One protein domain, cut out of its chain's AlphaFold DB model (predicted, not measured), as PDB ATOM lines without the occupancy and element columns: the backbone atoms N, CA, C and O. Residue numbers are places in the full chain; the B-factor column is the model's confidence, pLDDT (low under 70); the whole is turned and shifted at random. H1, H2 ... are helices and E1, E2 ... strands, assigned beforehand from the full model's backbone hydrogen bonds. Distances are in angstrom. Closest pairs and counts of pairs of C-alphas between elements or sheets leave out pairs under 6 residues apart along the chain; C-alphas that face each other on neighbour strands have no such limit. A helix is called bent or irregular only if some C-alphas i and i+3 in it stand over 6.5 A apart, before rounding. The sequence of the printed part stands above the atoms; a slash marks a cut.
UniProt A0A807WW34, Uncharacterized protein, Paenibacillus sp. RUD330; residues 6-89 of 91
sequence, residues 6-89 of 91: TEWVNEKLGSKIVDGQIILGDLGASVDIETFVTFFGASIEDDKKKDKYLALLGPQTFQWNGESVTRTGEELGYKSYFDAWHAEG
ATOM      1  N   THR A   6     124.581 143.815 111.559       86.88
ATOM      2  CA  THR A   6     123.455 143.321 112.357       86.88
ATOM      3  C   THR A   6     123.604 143.646 113.843       86.88
ATOM      4  O   THR A   6     122.636 144.068 114.475       86.88
ATOM      5  N   GLU A   7     124.794 143.475 114.423       87.69
ATOM      6  CA  GLU A   7     125.051 143.832 115.824       87.69
ATOM      7  C   GLU A   7     124.912 145.335 116.050       87.69
ATOM      8  O   GLU A   7     124.252 145.749 117.000       87.69
ATOM      9  N   TRP A   8     125.461 146.155 115.151       87.81
ATOM     10  CA  TRP A   8     125.325 147.609 115.238       87.81
ATOM     11  C   TRP A   8     123.862 148.049 115.147       87.81
ATOM     12  O   TRP A   8     123.428 148.892 115.929       87.81
ATOM     13  N   VAL A   9     123.077 147.448 114.245       88.06
ATOM     14  CA  VAL A   9     121.636 147.716 114.124       88.06
ATOM     15  C   VAL A   9     120.912 147.363 115.419       88.06
ATOM     16  O   VAL A   9     120.124 148.165 115.909       88.06
ATOM     17  N   ASN A  10     121.204 146.208 116.019       88.25
ATOM     18  CA  ASN A  10     120.605 145.828 117.299       88.25
ATOM     19  C   ASN A  10     121.031 146.759 118.444       88.25
ATOM     20  O   ASN A  10     120.212 147.085 119.299       88.25
ATOM     21  N   GLU A  11     122.282 147.218 118.463       88.12
ATOM     22  CA  GLU A  11     122.782 148.114 119.508       88.12
ATOM     23  C   GLU A  11     122.198 149.529 119.384       88.12
ATOM     24  O   GLU A  11     121.747 150.099 120.378       88.12
ATOM     25  N   LYS A  12     122.196 150.109 118.177       86.62
ATOM     26  CA  LYS A  12     121.762 151.497 117.940       86.62
ATOM     27  C   LYS A  12     120.262 151.634 117.772       86.62
ATOM     28  O   LYS A  12     119.671 152.585 118.273       86.62
ATOM     29  N   LEU A  13     119.645 150.690 117.072       86.25
ATOM     30  CA  LEU A  13     118.231 150.727 116.714       86.25
ATOM     31  C   LEU A  13     117.415 149.689 117.484       86.25
ATOM     32  O   LEU A  13     116.242 149.522 117.184       86.25
ATOM     33  N   GLY A  14     117.976 149.027 118.501       86.06
ATOM     34  CA  GLY A  14     117.264 148.025 119.304       86.06
ATOM     35  C   GLY A  14     115.944 148.522 119.894       86.06
ATOM     36  O   GLY A  14     114.973 147.776 119.940       86.06
ATOM     37  N   SER A  15     115.863 149.805 120.259       86.69
ATOM     38  CA  SER A  15     114.619 150.447 120.720       86.69
ATOM     39  C   SER A  15     113.560 150.612 119.623       86.69
ATOM     40  O   SER A  15     112.383 150.794 119.926       86.69
ATOM     41  N   LYS A  16     113.974 150.560 118.356       86.44
ATOM     42  CA  LYS A  16     113.129 150.614 117.164       86.44
ATOM     43  C   LYS A  16     112.878 149.224 116.574       86.44
ATOM     44  O   LYS A  16     112.159 149.140 115.590       86.44
ATOM     45  N   ILE A  17     113.442 148.145 117.123       88.69
ATOM     46  CA  ILE A  17     113.222 146.789 116.607       88.69
ATOM     47  C   ILE A  17     112.015 146.156 117.301       88.69
ATOM     48  O   ILE A  17     111.994 146.000 118.522       88.69
ATOM     49  N   VAL A  18     111.020 145.747 116.514       87.19
ATOM     50  CA  VAL A  18     109.836 145.012 116.975       87.19
ATOM     51  C   VAL A  18     109.648 143.805 116.064       87.19
ATOM     52  O   VAL A  18     109.612 143.954 114.848       87.19
ATOM     53  N   ASP A  19     109.574 142.606 116.647       86.69
ATOM     54  CA  ASP A  19     109.406 141.338 115.909       86.69
ATOM     55  C   ASP A  19     110.468 141.097 114.808       86.69
ATOM     56  O   ASP A  19     110.203 140.509 113.769       86.69
ATOM     57  N   GLY A  20     111.700 141.586 115.014       83.62
ATOM     58  CA  GLY A  20     112.787 141.459 114.030       83.62
ATOM     59  C   GLY A  20     112.738 142.473 112.878       83.62
ATOM     60  O   GLY A  20     113.555 142.391 111.959       83.62
ATOM     61  N   GLN A  21     111.838 143.456 112.942       87.94
ATOM     62  CA  GLN A  21     111.749 144.553 111.982       87.94
ATOM     63  C   GLN A  21     112.144 145.881 112.619       87.94
ATOM     64  O   GLN A  21     111.757 146.186 113.745       87.94
ATOM     65  N   ILE A  22     112.892 146.694 111.879       88.44
ATOM     66  CA  ILE A  22     113.251 148.055 112.266       88.44
ATOM     67  C   ILE A  22     112.074 148.965 111.924       88.44
ATOM     68  O   ILE A  22     111.732 149.142 110.754       88.44
ATOM     69  N   ILE A  23     111.469 149.562 112.940       88.50
ATOM     70  CA  ILE A  23     110.432 150.576 112.797       88.50
ATOM     71  C   ILE A  23     111.102 151.888 112.388       88.50
ATOM     72  O   ILE A  23     111.860 152.497 113.145       88.50
ATOM     73  N   LEU A  24     110.831 152.321 111.161       80.69
ATOM     74  CA  LEU A  24     111.440 153.505 110.565       80.69
ATOM     75  C   LEU A  24     110.752 154.800 111.035       80.69
ATOM     76  O   LEU A  24     111.382 155.851 111.070       80.69
ATOM     77  N   GLY A  25     109.487 154.739 111.463       72.00
ATOM     78  CA  GLY A  25     108.763 155.888 112.009       72.00
ATOM     79  C   GLY A  25     107.343 155.562 112.485       72.00
ATOM     80  O   GLY A  25     106.926 154.408 112.491       72.00
ATOM     81  N   ASP A  26     106.592 156.604 112.852       61.75
ATOM     82  CA  ASP A  26     105.267 156.513 113.498       61.75
ATOM     83  C   ASP A  26     104.144 155.994 112.568       61.75
ATOM     84  O   ASP A  26     103.124 155.489 113.023       61.75
ATOM     85  N   LEU A  27     104.333 156.081 111.244       53.31
ATOM     86  CA  LEU A  27     103.312 155.761 110.232       53.31
ATOM     87  C   LEU A  27     103.333 154.301 109.732       53.31
ATOM     88  O   LEU A  27     102.745 154.001 108.695       53.31
ATOM     89  N   GLY A  28     103.986 153.383 110.452       63.25
ATOM     90  CA  GLY A  28     103.951 151.947 110.133       63.25
ATOM     91  C   GLY A  28     104.884 151.507 109.001       63.25
ATOM     92  O   GLY A  28     104.705 150.426 108.447       63.25
ATOM     93  N   ALA A  29     105.885 152.320 108.655       77.19
ATOM     94  CA  ALA A  29     106.977 151.880 107.796       77.19
ATOM     95  C   ALA A  29     107.962 151.046 108.628       77.19
ATOM     96  O   ALA A  29     108.614 151.571 109.534       77.19
ATOM     97  N   SER A  30     108.058 149.754 108.330       85.44
ATOM     98  CA  SER A  30     109.055 148.849 108.893       85.44
ATOM     99  C   SER A  30     109.915 148.250 107.783       85.44
ATOM    100  O   SER A  30     109.499 148.160 106.626       85.44
ATOM    101  N   VAL A  31     111.141 147.871 108.125       87.44
ATOM    102  CA  VAL A  31     112.037 147.127 107.236       87.44
ATOM    103  C   VAL A  31     112.661 145.975 108.004       87.44
ATOM    104  O   VAL A  31     113.062 146.136 109.156       87.44
ATOM    105  N   ASP A  32     112.753 144.805 107.382       89.69
ATOM    106  CA  ASP A  32     113.451 143.675 107.985       89.69
ATOM    107  C   ASP A  32     114.931 144.012 108.188       89.69
ATOM    108  O   ASP A  32     115.568 144.639 107.332       89.69
ATOM    109  N   ILE A  33     115.496 143.566 109.311       88.94
ATOM    110  CA  ILE A  33     116.912 143.800 109.631       88.94
ATOM    111  C   ILE A  33     117.809 143.291 108.498       88.94
ATOM    112  O   ILE A  33     118.755 143.971 108.117       88.94
ATOM    113  N   GLU A  34     117.490 142.133 107.920       88.31
ATOM    114  CA  GLU A  34     118.255 141.551 106.813       88.31
ATOM    115  C   GLU A  34     118.241 142.442 105.564       88.31
ATOM    116  O   GLU A  34     119.285 142.677 104.955       88.31
ATOM    117  N   THR A  35     117.082 143.006 105.220       87.31
ATOM    118  CA  THR A  35     116.934 143.947 104.104       87.31
ATOM    119  C   THR A  35     117.742 145.218 104.362       87.31
ATOM    120  O   THR A  35     118.483 145.684 103.496       87.31
ATOM    121  N   PHE A  36     117.670 145.756 105.581       88.38
ATOM    122  CA  PHE A  36     118.437 146.934 105.968       88.38
ATOM    123  C   PHE A  36     119.949 146.688 105.916       88.38
ATOM    124  O   PHE A  36     120.692 147.483 105.345       88.38
ATOM    125  N   VAL A  37     120.407 145.563 106.462       88.12
ATOM    126  CA  VAL A  37     121.816 145.151 106.437       88.12
ATOM    127  C   VAL A  37     122.280 144.869 105.008       88.12
ATOM    128  O   VAL A  37     123.398 145.229 104.654       88.12
ATOM    129  N   THR A  38     121.427 144.320 104.146       86.88
ATOM    130  CA  THR A  38     121.742 144.132 102.722       86.88
ATOM    131  C   THR A  38     122.005 145.463 102.022       86.88
ATOM    132  O   THR A  38     122.956 145.573 101.248       86.88
ATOM    133  N   PHE A  39     121.197 146.487 102.303       85.06
ATOM    134  CA  PHE A  39     121.357 147.804 101.686       85.06
ATOM    135  C   PHE A  39     122.494 148.622 102.296       85.06
ATOM    136  O   PHE A  39     123.242 149.265 101.567       85.06
ATOM    137  N   PHE A  40     122.626 148.619 103.621       86.19
ATOM    138  CA  PHE A  40     123.458 149.577 104.353       86.19
ATOM    139  C   PHE A  40     124.612 148.940 105.128       86.19
ATOM    140  O   PHE A  40     125.476 149.663 105.629       86.19
ATOM    141  N   GLY A  41     124.665 147.611 105.218       85.56
ATOM    142  CA  GLY A  41     125.631 146.883 106.038       85.56
ATOM    143  C   GLY A  41     127.070 147.244 105.712       85.56
ATOM    144  O   GLY A  41     127.829 147.577 106.615       85.56
ATOM    145  N   ALA A  42     127.397 147.367 104.424       82.81
ATOM    146  CA  ALA A  42     128.724 147.791 103.983       82.81
ATOM    147  C   ALA A  42     129.140 149.172 104.535       82.81
ATOM    148  O   ALA A  42     130.303 149.372 104.870       82.81
ATOM    149  N   SER A  43     128.213 150.129 104.666       84.44
ATOM    150  CA  SER A  43     128.511 151.438 105.271       84.44
ATOM    151  C   SER A  43     128.523 151.416 106.797       84.44
ATOM    152  O   SER A  43     129.233 152.209 107.423       84.44
ATOM    153  N   ILE A  44     127.756 150.517 107.411       83.19
ATOM    154  CA  ILE A  44     127.747 150.317 108.862       83.19
ATOM    155  C   ILE A  44     129.055 149.660 109.316       83.19
ATOM    156  O   ILE A  44     129.649 150.099 110.296       83.19
ATOM    157  N   GLU A  45     129.553 148.685 108.564       81.94
ATOM    158  CA  GLU A  45     130.807 147.976 108.841       81.94
ATOM    159  C   GLU A  45     132.048 148.788 108.448       81.94
ATOM    160  O   GLU A  45     133.161 148.478 108.872       81.94
ATOM    161  N   ASP A  46     131.884 149.864 107.671       76.88
ATOM    162  CA  ASP A  46     132.980 150.775 107.353       76.88
ATOM    163  C   ASP A  46     133.348 151.639 108.574       76.88
ATOM    164  O   ASP A  46     132.836 152.744 108.786       76.88
ATOM    165  N   ASP A  47     134.264 151.127 109.394       66.81
ATOM    166  CA  ASP A  47     134.881 151.815 110.538       66.81
ATOM    167  C   ASP A  47     135.658 153.090 110.149       66.81
ATOM    168  O   ASP A  47     135.966 153.921 111.007       66.81
ATOM    169  N   LYS A  48     135.985 153.302 108.862       66.56
ATOM    170  CA  LYS A  48     136.638 154.549 108.417       66.56
ATOM    171  C   LYS A  48     135.651 155.706 108.352       66.56
ATOM    172  O   LYS A  48     136.067 156.865 108.441       66.56
ATOM    173  N   LYS A  49     134.355 155.422 108.222       67.12
ATOM    174  CA  LYS A  49     133.301 156.433 108.307       67.12
ATOM    175  C   LYS A  49     132.925 156.644 109.773       67.12
ATOM    176  O   LYS A  49     132.080 155.942 110.324       67.12
ATOM    177  N   LYS A  50     133.577 157.634 110.396       68.12
ATOM    178  CA  LYS A  50     133.297 158.076 111.777       68.12
ATOM    179  C   LYS A  50     131.857 158.541 111.984       68.12
ATOM    180  O   LYS A  50     131.341 158.415 113.085       68.12
ATOM    181  N   ASP A  51     131.255 159.099 110.942       83.38
ATOM    182  CA  ASP A  51     129.887 159.598 110.955       83.38
ATOM    183  C   ASP A  51     128.992 158.591 110.226       83.38
ATOM    184  O   ASP A  51     129.083 158.430 109.002       83.38
ATOM    185  N   LYS A  52     128.186 157.850 110.998       82.81
ATOM    186  CA  LYS A  52     127.314 156.799 110.461       82.81
ATOM    187  C   LYS A  52     126.107 157.382 109.743       82.81
ATOM    188  O   LYS A  52     125.699 156.823 108.730       82.81
ATOM    189  N   TYR A  53     125.608 158.532 110.174       86.44
ATOM    190  CA  TYR A  53     124.565 159.256 109.460       86.44
ATOM    191  C   TYR A  53     124.998 159.634 108.031       86.44
ATOM    192  O   TYR A  53     124.327 159.269 107.058       86.44
ATOM    193  N   LEU A  54     126.172 160.251 107.862       86.25
ATOM    194  CA  LEU A  54     126.728 160.539 106.531       86.25
ATOM    195  C   LEU A  54     127.053 159.260 105.753       86.25
ATOM    196  O   LEU A  54     126.908 159.221 104.529       86.25
ATOM    197  N   ALA A  55     127.485 158.203 106.446       86.88
ATOM    198  CA  ALA A  55     127.735 156.910 105.825       86.88
ATOM    199  C   ALA A  55     126.476 156.330 105.187       86.88
ATOM    200  O   ALA A  55     126.562 155.883 104.045       86.88
ATOM    201  N   LEU A  56     125.355 156.358 105.909       87.62
ATOM    202  CA  LEU A  56     124.056 155.812 105.514       87.62
ATOM    203  C   LEU A  56     123.393 156.628 104.399       87.62
ATOM    204  O   LEU A  56     122.825 156.046 103.476       87.62
ATOM    205  N   LEU A  57     123.516 157.958 104.433       87.38
ATOM    206  CA  LEU A  57     123.048 158.826 103.347       87.38
ATOM    207  C   LEU A  57     123.905 158.735 102.083       87.38
ATOM    208  O   LEU A  57     123.409 158.984 100.984       87.38
ATOM    209  N   GLY A  58     125.179 158.378 102.232       86.12
ATOM    210  CA  GLY A  58     126.094 158.193 101.118       86.12
ATOM    211  C   GLY A  58     125.683 157.060 100.165       86.12
ATOM    212  O   GLY A  58     124.771 156.279 100.449       86.12
ATOM    213  N   PRO A  59     126.369 156.954  99.016       86.44
ATOM    214  CA  PRO A  59     126.127 155.884  98.060       86.44
ATOM    215  C   PRO A  59     126.428 154.519  98.686       86.44
ATOM    216  O   PRO A  59     127.528 154.284  99.195       86.44
ATOM    217  N   GLN A  60     125.445 153.629  98.609       85.81
ATOM    218  CA  GLN A  60     125.526 152.229  98.995       85.81
ATOM    219  C   GLN A  60     125.515 151.357  97.757       85.81
ATOM    220  O   GLN A  60     124.698 151.578  96.863       85.81
ATOM    221  N   THR A  61     126.372 150.343  97.730       86.50
ATOM    222  CA  THR A  61     126.334 149.308  96.698       86.50
ATOM    223  C   THR A  61     125.832 148.019  97.317       86.50
ATOM    224  O   THR A  61     126.447 147.505  98.249       86.50
ATOM    225  N   PHE A  62     124.747 147.487  96.772       82.38
ATOM    226  CA  PHE A  62     124.142 146.234  97.206       82.38
ATOM    227  C   PHE A  62     123.764 145.379  95.996       82.38
ATOM    228  O   PHE A  62     123.665 145.863  94.867       82.38
ATOM    229  N   GLN A  63     123.587 144.082  96.233       84.25
ATOM    230  CA  GLN A  63     123.154 143.133  95.213       84.25
ATOM    231  C   GLN A  63     121.627 143.119  95.147       84.25
ATOM    232  O   GLN A  63     120.961 142.807  96.130       84.25
ATOM    233  N   TRP A  64     121.072 143.436  93.981       81.62
ATOM    234  CA  TRP A  64     119.640 143.387  93.711       81.62
ATOM    235  C   TRP A  64     119.404 142.559  92.453       81.62
ATOM    236  O   TRP A  64     119.910 142.900  91.389       81.62
ATOM    237  N   ASN A  65     118.671 141.448  92.567       83.75
ATOM    238  CA  ASN A  65     118.422 140.515  91.459       83.75
ATOM    239  C   ASN A  65     119.691 140.024  90.723       83.75
ATOM    240  O   ASN A  65     119.652 139.745  89.528       83.75
ATOM    241  N   GLY A  66     120.818 139.896  91.433       86.25
ATOM    242  CA  GLY A  66     122.106 139.474  90.859       86.25
ATOM    243  C   GLY A  66     122.902 140.595  90.180       86.25
ATOM    244  O   GLY A  66     123.973 140.338  89.631       86.25
ATOM    245  N   GLU A  67     122.415 141.834  90.233       90.19
ATOM    246  CA  GLU A  67     123.114 143.017  89.741       90.19
ATOM    247  C   GLU A  67     123.636 143.859  90.912       90.19
ATOM    248  O   GLU A  67     122.959 144.039  91.925       90.19
ATOM    249  N   SER A  68     124.847 144.404  90.773       89.50
ATOM    250  CA  SER A  68     125.361 145.402  91.717       89.50
ATOM    251  C   SER A  68     124.720 146.749  91.414       89.50
ATOM    252  O   SER A  68     125.029 147.375  90.398       89.50
ATOM    253  N   VAL A  69     123.857 147.213  92.309       88.31
ATOM    254  CA  VAL A  69     123.181 148.502  92.195       88.31
ATOM    255  C   VAL A  69     123.764 149.458  93.224       88.31
ATOM    256  O   VAL A  69     123.884 149.120  94.399       88.31
ATOM    257  N   THR A  70     124.105 150.668  92.778       91.19
ATOM    258  CA  THR A  70     124.519 151.758  93.665       91.19
ATOM    259  C   THR A  70     123.401 152.789  93.783       91.19
ATOM    260  O   THR A  70     122.961 153.351  92.773       91.19
ATOM    261  N   ARG A  71     122.932 153.028  95.009       90.56
ATOM    262  CA  ARG A  71     121.920 154.042  95.346       90.56
ATOM    263  C   ARG A  71     122.250 154.703  96.674       90.56
ATOM    264  O   ARG A  71     122.896 154.109  97.531       90.56
ATOM    265  N   THR A  72     121.806 155.934  96.846       89.44
ATOM    266  CA  THR A  72     121.907 156.671  98.112       89.44
ATOM    267  C   THR A  72     120.729 156.362  99.034       89.44
ATOM    268  O   THR A  72     119.652 155.972  98.579       89.44
ATOM    269  N   GLY A  73     120.900 156.585 100.342       85.06
ATOM    270  CA  GLY A  73     119.797 156.473 101.306       85.06
ATOM    271  C   GLY A  73     118.621 157.407 100.982       85.06
ATOM    272  O   GLY A  73     117.478 157.089 101.297       85.06
ATOM    273  N   GLU A  74     118.881 158.527 100.302       87.12
ATOM    274  CA  GLU A  74     117.847 159.436  99.799       87.12
ATOM    275  C   GLU A  74     117.070 158.841  98.617       87.12
ATOM    276  O   GLU A  74     115.843 158.805  98.664       87.12
ATOM    277  N   GLU A  75     117.754 158.295  97.607       88.19
ATOM    278  CA  GLU A  75     117.105 157.641  96.457       88.19
ATOM    279  C   GLU A  75     116.279 156.414  96.855       88.19
ATOM    280  O   GLU A  75     115.279 156.102  96.213       88.19
ATOM    281  N   LEU A  76     116.693 155.719  97.915       84.12
ATOM    282  CA  LEU A  76     115.964 154.586  98.480       84.12
ATOM    283  C   LEU A  76     114.787 155.017  99.377       84.12
ATOM    284  O   LEU A  76     114.029 154.163  99.830       84.12
ATOM    285  N   GLY A  77     114.629 156.317  99.649       85.50
ATOM    286  CA  GLY A  77     113.557 156.854 100.490       85.50
ATOM    287  C   GLY A  77     113.781 156.697 101.997       85.50
ATOM    288  O   GLY A  77     112.839 156.862 102.767       85.50
ATOM    289  N   TYR A  78     115.008 156.398 102.440       87.44
ATOM    290  CA  TYR A  78     115.342 156.232 103.861       87.44
ATOM    291  C   TYR A  78     115.821 157.509 104.551       87.44
ATOM    292  O   TYR A  78     115.934 157.538 105.778       87.44
ATOM    293  N   LYS A  79     116.088 158.579 103.790       88.75
ATOM    294  CA  LYS A  79     116.665 159.819 104.322       88.75
ATOM    295  C   LYS A  79     115.912 160.364 105.540       88.75
ATOM    296  O   LYS A  79     116.543 160.617 106.558       88.75
ATOM    297  N   SER A  80     114.586 160.474 105.467       88.38
ATOM    298  CA  SER A  80     113.764 160.993 106.570       88.38
ATOM    299  C   SER A  80     113.896 160.181 107.859       88.38
ATOM    300  O   SER A  80     113.811 160.739 108.949       88.38
ATOM    301  N   TYR A  81     114.118 158.872 107.745       87.81
ATOM    302  CA  TYR A  81     114.293 157.992 108.898       87.81
ATOM    303  C   TYR A  81     115.685 158.155 109.505       87.81
ATOM    304  O   TYR A  81     115.824 158.234 110.722       87.81
ATOM    305  N   PHE A  82     116.712 158.303 108.665       88.94
ATOM    306  CA  PHE A  82     118.071 158.587 109.130       88.94
ATOM    307  C   PHE A  82     118.178 159.963 109.781       88.94
ATOM    308  O   PHE A  82     118.817 160.083 110.821       88.94
ATOM    309  N   ASP A  83     117.512 160.980 109.228       89.88
ATOM    310  CA  ASP A  83     117.402 162.301 109.857       89.88
ATOM    311  C   ASP A  83     116.788 162.194 111.263       89.88
ATOM    312  O   ASP A  83     117.306 162.790 112.207       89.88
ATOM    313  N   ALA A  84     115.710 161.412 111.416       88.50
ATOM    314  CA  ALA A  84     115.054 161.206 112.705       88.50
ATOM    315  C   ALA A  84     115.977 160.499 113.708       88.50
ATOM    316  O   ALA A  84     116.163 160.988 114.820       88.50
ATOM    317  N   TRP A  85     116.618 159.402 113.306       88.00
ATOM    318  CA  TRP A  85     117.537 158.663 114.175       88.00
ATOM    319  C   TRP A  85     118.761 159.490 114.578       88.00
ATOM    320  O   TRP A  85     119.192 159.416 115.727       88.00
ATOM    321  N   HIS A  86     119.292 160.309 113.668       88.94
ATOM    322  CA  HIS A  86     120.389 161.230 113.956       88.94
ATOM    323  C   HIS A  86     119.948 162.344 114.921       88.94
ATOM    324  O   HIS A  86     120.660 162.666 115.869       88.94
ATOM    325  N   ALA A  87     118.740 162.895 114.748       89.12
ATOM    326  CA  ALA A  87     118.174 163.878 115.675       89.12
ATOM    327  C   ALA A  87     117.910 163.292 117.077       89.12
ATOM    328  O   ALA A  87     118.052 164.000 118.074       89.12
ATOM    329  N   GLU A  88     117.565 162.004 117.163       86.31
ATOM    330  CA  GLU A  88     117.435 161.248 118.417       86.31
ATOM    331  C   GLU A  88     118.797 160.848 119.027       86.31
ATOM    332  O   GLU A  88     118.842 160.372 120.162       86.31
ATOM    333  N   GLY A  89     119.911 161.044 118.310       85.81
ATOM    334  CA  GLY A  89     121.256 160.670 118.755       85.81
ATOM    335  C   GLY A  89     121.536 159.163 118.720       85.81
ATOM    336  O   GLY A  89     122.418 158.688 119.437       85.81
TER     337      GLY A  89
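Overview. This is residues 6 to 89 of the 91 residues of an uncharacterized protein of Paenibacillus sp. RUD330 (UniProt A0A807WW34). The longest helix, H2, runs through the middle of a small body: H1 packs on one side of it at a steep angle, the hairpin E3 E4 packs on the opposite side, and H3 packs on a third side, with H4 side by side with H3. A second, smaller hairpin, E1 E2, sits where H2 begins. The printed part has 84 residues with four named helices and four named strands, in the order H1, E1, E2, H2, H3, E3, E4, H4; each hairpin is an antiparallel sheet of two strands, and the class is mixed, helices and strands. The whole is compact, with a radius of gyration of the C-alphas of 12.2 A, and rounded, spanning 31 by 28 by 23 A.

Arrangement. H1, residues 6 to 16, touches H2, residues 33 to 45, at a steep tilt of 61 degrees, opposite ways; their closest C-alphas are those of Thr 6 and Val 37, 6.4 A apart. E1, residues 21 to 23, and E2, residues 30 to 32, form an antiparallel hairpin, with N 22 and O 31 within hydrogen-bond range at 2.8 A. The closest C-alphas of E1 and H2 are those of Gln 21 and Ile 33, 5.7 A apart. With residues 40 to 44 alone, H2 touches H3, residues 52 to 57, at a steep tilt of 64 degrees, opposite ways; the closest C-alphas, of Ser 43 and Ala 55, are 5.6 A apart. E3, residues 59 to 64, and E4, residues 67 to 72, form the other antiparallel hairpin, with N 62 and O 69 at 3.0 A and N 71 and O 60 at 2.9 A, both within hydrogen-bond range. The closest C-alphas of H2 and E3 are those of Phe 39 and Phe 62, 5.5 A apart. H4, residues 79 to 87, touches H3 at a shallow tilt of 18 degrees, opposite ways; the closest C-alphas, of Tyr 53 and His 86, are 6.4 A apart. H1 and H4 are only just apart, 8.4 A at the closest. Every O i to N i+4 pair is within hydrogen-bond range in H3 and H4, against 5 of 7 in H1 and 7 of 9 in H2.

Along the chain. H1 begins at C-alpha 6 (123.455, 143.321, 112.357) and is 13.5 A long; it is irregular, with C-alphas 12 and 15 7.7 A apart. H2, 14.5 A long from C-alpha 33 (116.912, 143.800, 109.631), is irregular too, with C-alphas 39 and 42 7.7 A apart. E3 measures 14.7 A, E4 16.1 A and H4 12.2 A, ending at C-alpha 87 (118.174, 163.878, 115.675).

Size, cuts and confidence. The C-alphas farthest apart, of Gly 66 and Glu 88, are 35.4 A apart. The printed part has no cut and no long link. Its mean pLDDT is 84.5, and residues 26 to 28 and 47 to 50 are under 70.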